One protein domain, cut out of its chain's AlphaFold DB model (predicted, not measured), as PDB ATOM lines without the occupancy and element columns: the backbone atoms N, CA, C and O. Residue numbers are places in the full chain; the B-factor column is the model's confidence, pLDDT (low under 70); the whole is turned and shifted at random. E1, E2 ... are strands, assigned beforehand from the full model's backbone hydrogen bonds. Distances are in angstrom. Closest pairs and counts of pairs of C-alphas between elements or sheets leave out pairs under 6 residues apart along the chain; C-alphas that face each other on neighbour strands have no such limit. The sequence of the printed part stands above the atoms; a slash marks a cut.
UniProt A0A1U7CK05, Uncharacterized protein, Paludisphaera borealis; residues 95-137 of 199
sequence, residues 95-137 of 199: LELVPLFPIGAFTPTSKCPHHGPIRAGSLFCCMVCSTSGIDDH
ATOM      1  N   LEU A  95      28.153 -32.102  10.406       69.12
ATOM      2  CA  LEU A  95      29.313 -31.239  10.672       69.12
ATOM      3  C   LEU A  95      29.814 -30.499   9.420       69.12
ATOM      4  O   LEU A  95      30.618 -29.576   9.542       69.12
ATOM      5  N   GLU A  96      29.326 -30.850   8.227       82.88
ATOM      6  CA  GLU A  96      29.660 -30.163   6.973       82.88
ATOM      7  C   GLU A  96      28.628 -29.074   6.657       82.88
ATOM      8  O   GLU A  96      27.846 -29.161   5.708       82.88
ATOM      9  N   LEU A  97      28.608 -28.023   7.481       85.38
ATOM     10  CA  LEU A  97      27.786 -26.848   7.213       85.38
ATOM     11  C   LEU A  97      28.333 -26.059   6.016       85.38
ATOM     12  O   LEU A  97      29.506 -25.691   5.966       85.38
ATOM     13  N   VAL A  98      27.450 -25.739   5.074       91.06
ATOM     14  CA  VAL A  98      27.713 -24.867   3.932       91.06
ATOM     15  C   VAL A  98      27.448 -23.414   4.350       91.06
ATOM     16  O   VAL A  98      26.292 -23.041   4.588       91.06
ATOM     17  N   PRO A  99      28.482 -22.561   4.445       91.69
ATOM     18  CA  PRO A  99      28.310 -21.182   4.882       91.69
ATOM     19  C   PRO A  99      27.604 -20.336   3.815       91.69
ATOM     20  O   PRO A  99      28.005 -20.296   2.651       91.69
ATOM     21  N   LEU A 100      26.581 -19.596   4.234       89.75
ATOM     22  CA  LEU A 100      25.940 -18.545   3.455       89.75
ATOM     23  C   LEU A 100      26.594 -17.205   3.791       89.75
ATOM     24  O   LEU A 100      26.403 -16.648   4.877       89.75
ATOM     25  N   PHE A 101      27.353 -16.677   2.834       87.31
ATOM     26  CA  PHE A 101      27.945 -15.346   2.919       87.31
ATOM     27  C   PHE A 101      26.997 -14.284   2.349       87.31
ATOM     28  O   PHE A 101      26.249 -14.565   1.407       87.31
ATOM     29  N   PRO A 102      27.014 -13.051   2.881       85.62
ATOM     30  CA  PRO A 102      26.306 -11.947   2.255       85.62
ATOM     31  C   PRO A 102      26.907 -11.640   0.882       85.62
ATOM     32  O   PRO A 102      28.115 -11.748   0.659       85.62
ATOM     33  N   ILE A 103      26.056 -11.197  -0.038       78.38
ATOM     34  CA  ILE A 103      26.491 -10.677  -1.332       78.38
ATOM     35  C   ILE A 103      26.991  -9.245  -1.099       78.38
ATOM     36  O   ILE A 103      26.191  -8.327  -0.918       78.38
ATOM     37  N   GLY A 104      28.312  -9.053  -1.062       76.25
ATOM     38  CA  GLY A 104      28.949  -7.747  -0.857       76.25
ATOM     39  C   GLY A 104      29.883  -7.708   0.355       76.25
ATOM     40  O   GLY A 104      30.468  -8.718   0.736       76.25
ATOM     41  N   ALA A 105      30.069  -6.524   0.946       76.25
ATOM     42  CA  ALA A 105      30.970  -6.353   2.084       76.25
ATOM     43  C   ALA A 105      30.455  -7.105   3.325       76.25
ATOM     44  O   ALA A 105      29.316  -6.909   3.753       76.25
ATOM     45  N   PHE A 106      31.317  -7.923   3.935       77.50
ATOM     46  CA  PHE A 106      31.031  -8.603   5.198       77.50
ATOM     47  C   PHE A 106      31.155  -7.614   6.363       77.50
ATOM     48  O   PHE A 106      32.188  -7.519   7.027       77.50
ATOM     49  N   THR A 107      30.112  -6.810   6.567       76.56
ATOM     50  CA  THR A 107      29.996  -5.915   7.722       76.56
ATOM     51  C   THR A 107      29.038  -6.510   8.757       76.56
ATOM     52  O   THR A 107      28.099  -7.216   8.383       76.56
ATOM     53  N   PRO A 108      29.188  -6.179  10.054       73.06
ATOM     54  CA  PRO A 108      28.230  -6.576  11.096       73.06
ATOM     55  C   PRO A 108      26.789  -6.102  10.837       73.06
ATOM     56  O   PRO A 108      25.856  -6.558  11.481       73.06
ATOM     57  N   THR A 109      26.612  -5.153   9.917       80.19
ATOM     58  CA  THR A 109      25.328  -4.578   9.500       80.19
ATOM     59  C   THR A 109      24.810  -5.149   8.178       80.19
ATOM     60  O   THR A 109      23.821  -4.646   7.641       80.19
ATOM     61  N   SER A 110      25.491  -6.147   7.609       85.50
ATOM     62  CA  SER A 110      25.076  -6.768   6.353       85.50
ATOM     63  C   SER A 110      23.711  -7.441   6.508       85.50
ATOM     64  O   SER A 110      23.363  -7.975   7.560       85.50
ATOM     65  N   LYS A 111      22.892  -7.374   5.453       90.12
ATOM     66  CA  LYS A 111      21.619  -8.097   5.419       90.12
ATOM     67  C   LYS A 111      21.907  -9.587   5.253       90.12
ATOM     68  O   LYS A 111      22.807  -9.963   4.502       90.12
ATOM     69  N   CYS A 112      21.124 -10.422   5.929       91.88
ATOM     70  CA  CYS A 112      21.226 -11.868   5.775       91.88
ATOM     71  C   CYS A 112      20.908 -12.274   4.319       91.88
ATOM     72  O   CYS A 112      19.981 -11.716   3.729       91.88
ATOM     73  N   PRO A 113      21.640 -13.242   3.738       90.19
ATOM     74  CA  PRO A 113      21.410 -13.713   2.369       90.19
ATOM     75  C   PRO A 113      20.176 -14.620   2.223       90.19
ATOM     76  O   PRO A 113      19.831 -15.003   1.110       90.19
ATOM     77  N   HIS A 114      19.513 -14.984   3.323       90.31
ATOM     78  CA  HIS A 114      18.292 -15.788   3.317       90.31
ATOM     79  C   HIS A 114      17.058 -14.910   3.569       90.31
ATOM     80  O   HIS A 114      17.064 -14.005   4.405       90.31
ATOM     81  N   HIS A 115      15.977 -15.195   2.842       89.69
ATOM     82  CA  HIS A 115      14.687 -14.524   2.991       89.69
ATOM     83  C   HIS A 115      13.763 -15.382   3.861       89.69
ATOM     84  O   HIS A 115      13.050 -16.244   3.355       89.69
ATOM     85  N   GLY A 116      13.802 -15.153   5.175       90.12
ATOM     86  CA  GLY A 116      13.060 -15.948   6.161       90.12
ATOM     87  C   GLY A 116      13.931 -17.000   6.858       90.12
ATOM     88  O   GLY A 116      15.154 -16.954   6.722       90.12
ATOM     89  N   PRO A 117      13.337 -17.911   7.647       93.50
ATOM     90  CA  PRO A 117      14.092 -18.941   8.353       93.50
ATOM     91  C   PRO A 117      14.771 -19.891   7.363       93.50
ATOM     92  O   PRO A 117      14.219 -20.226   6.313       93.50
ATOM     93  N   ILE A 118      15.977 -20.339   7.704       93.25
ATOM     94  CA  ILE A 118      16.648 -21.394   6.947       93.25
ATOM     95  C   ILE A 118      15.844 -22.683   7.124       93.25
ATOM     96  O   ILE A 118      15.364 -22.992   8.212       93.25
ATOM     97  N   ARG A 119      15.654 -23.430   6.033       92.62
ATOM     98  CA  ARG A 119      14.851 -24.655   6.048       92.62
ATOM     99  C   ARG A 119      15.473 -25.691   6.991       92.62
ATOM    100  O   ARG A 119      16.646 -26.036   6.825       92.62
ATOM    101  N   ALA A 120      14.661 -26.225   7.902       92.12
ATOM    102  CA  ALA A 120      15.051 -27.314   8.792       92.12
ATOM    103  C   ALA A 120      15.569 -28.532   8.000       92.12
ATOM    104  O   ALA A 120      15.016 -28.895   6.958       92.12
ATOM    105  N   GLY A 121      16.653 -29.135   8.482       88.69
ATOM    106  CA  GLY A 121      17.391 -30.222   7.841       88.69
ATOM    107  C   GLY A 121      18.338 -29.796   6.712       88.69
ATOM    108  O   GLY A 121      19.008 -30.654   6.145       88.69
ATOM    109  N   SER A 122      18.412 -28.510   6.349       91.81
ATOM    110  CA  SER A 122      19.385 -28.054   5.347       91.81
ATOM    111  C   SER A 122      20.783 -27.875   5.944       91.81
ATOM    112  O   SER A 122      20.926 -27.518   7.108       91.81
ATOM    113  N   LEU A 123      21.819 -28.058   5.122       91.88
ATOM    114  CA  LEU A 123      23.219 -27.887   5.534       91.88
ATOM    115  C   LEU A 123      23.662 -26.420   5.589       91.88
ATOM    116  O   LEU A 123      24.840 -26.146   5.769       91.88
ATOM    117  N   PHE A 124      22.767 -25.457   5.380       93.69
ATOM    118  CA  PHE A 124      23.158 -24.055   5.289       93.69
ATOM    119  C   PHE A 124      23.282 -23.402   6.666       93.69
ATOM    120  O   PHE A 124      22.418 -23.587   7.522       93.69
ATOM    121  N   CYS A 125      24.317 -22.578   6.845       93.94
ATOM    122  CA  CYS A 125      24.519 -21.736   8.025       93.94
ATOM    123  C   CYS A 125      24.753 -20.281   7.610       93.94
ATOM    124  O   CYS A 125      25.632 -19.990   6.800       93.94
ATOM    125  N   CYS A 126      23.961 -19.351   8.137       93.06
ATOM    126  CA  CYS A 126      24.120 -17.933   7.852       93.06
ATOM    127  C   CYS A 126      25.279 -17.341   8.647       93.06
ATOM    128  O   CYS A 126      25.198 -17.215   9.862       93.06
ATOM    129  N   MET A 127      26.309 -16.844   7.963       92.88
ATOM    130  CA  MET A 127      27.451 -16.209   8.634       92.88
ATOM    131  C   MET A 127      27.125 -14.833   9.239       92.88
ATOM    132  O   MET A 127      27.967 -14.248   9.914       92.88
ATOM    133  N   VAL A 128      25.927 -14.296   8.983       91.12
ATOM    134  CA  VAL A 128      25.476 -13.001   9.512       91.12
ATOM    135  C   VAL A 128      24.699 -13.179  10.818       91.12
ATOM    136  O   VAL A 128      25.060 -12.574  11.822       91.12
ATOM    137  N   CYS A 129      23.649 -14.009  10.834       91.56
ATOM    138  CA  CYS A 129      22.825 -14.236  12.030       91.56
ATOM    139  C   CYS A 129      23.160 -15.526  12.792       91.56
ATOM    140  O   CYS A 129      22.582 -15.765  13.845       91.56
ATOM    141  N   SER A 130      24.090 -16.343  12.287       91.56
ATOM    142  CA  SER A 130      24.497 -17.645  12.847       91.56
ATOM    143  C   SER A 130      23.394 -18.705  12.928       91.56
ATOM    144  O   SER A 130      23.623 -19.765  13.493       91.56
ATOM    145  N   THR A 131      22.220 -18.454  12.345       92.44
ATOM    146  CA  THR A 131      21.158 -19.458  12.221       92.44
ATOM    147  C   THR A 131      21.557 -20.509  11.190       92.44
ATOM    148  O   THR A 131      22.120 -20.163  10.144       92.44
ATOM    149  N   SER A 132      21.224 -21.770  11.443       93.81
ATOM    150  CA  SER A 132      21.433 -22.884  10.522       93.81
ATOM    151  C   SER A 132      20.167 -23.713  10.312       93.81
ATOM    152  O   SER A 132      19.194 -23.623  11.057       93.81
ATOM    153  N   GLY A 133      20.170 -24.545   9.270       92.88
ATOM    154  CA  GLY A 133      19.094 -25.509   9.041       92.88
ATOM    155  C   GLY A 133      19.093 -26.685  10.019       92.88
ATOM    156  O   GLY A 133      18.142 -27.460  10.011       92.88
ATOM    157  N   ILE A 134      20.123 -26.846  10.849       92.25
ATOM    158  CA  ILE A 134      20.267 -27.979  11.772       92.25
ATOM    159  C   ILE A 134      20.249 -27.561  13.246       92.25
ATOM    160  O   ILE A 134      20.459 -28.418  14.096       92.25
ATOM    161  N   ASP A 135      19.964 -26.294  13.562       90.00
ATOM    162  CA  ASP A 135      19.942 -25.796  14.950       90.00
ATOM    163  C   ASP A 135      18.981 -26.607  15.845       90.00
ATOM    164  O   ASP A 135      19.279 -26.860  17.008       90.00
ATOM    165  N   ASP A 136      17.870 -27.095  15.281       86.56
ATOM    166  CA  ASP A 136      16.877 -27.921  15.984       86.56
ATOM    167  C   ASP A 136      17.182 -29.434  15.945       86.56
ATOM    168  O   ASP A 136      16.364 -30.254  16.377       86.56
ATOM    169  N   HIS A 137      18.330 -29.855  15.399       83.81
ATOM    170  CA  HIS A 137      18.654 -31.274  15.260       83.81
ATOM    171  C   HIS A 137      18.917 -31.908  16.639       83.81
ATOM    172  O   HIS A 137      19.773 -31.424  17.383       83.81
TER     173      HIS A 137
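This is residues 95 to 137 of the 199 residues of an uncharacterized protein of Paludisphaera borealis (UniProt A0A1U7CK05). What does the model look like? It has little regular structure: two short strands, E1 and E2, side by side, with a wide loop, residues 101 to 123, sweeping out from E1 and returning to E2. After E2, residues 127 to 137 fold back. What is printed? There are 43 residues with no named helix and two named strands, E1 then E2, in one parallel sheet; the class is all strand, 6 residues in named elements. It is compact, radius of gyration of the C-alphas 10.2 A, spanning 30 by 20 by 13 A.

Where is E1? It holds residues 98 to 100, from C-alpha 98 at (27.713, -24.867, 3.932). Where is E2? It holds residues 124 to 126, ending at C-alpha 126 at (24.120, -17.933, 7.852).

How do E1 and E2 stand? They are parallel neighbours at 36 degrees. Which atoms pair? N 100 and O 125, 2.8 A apart, are within hydrogen-bond range.

Is it cut? The printed part has no cut; the E1 to E2 link is long, 23 residues. Where is confidence low? Residue 95 is under 70.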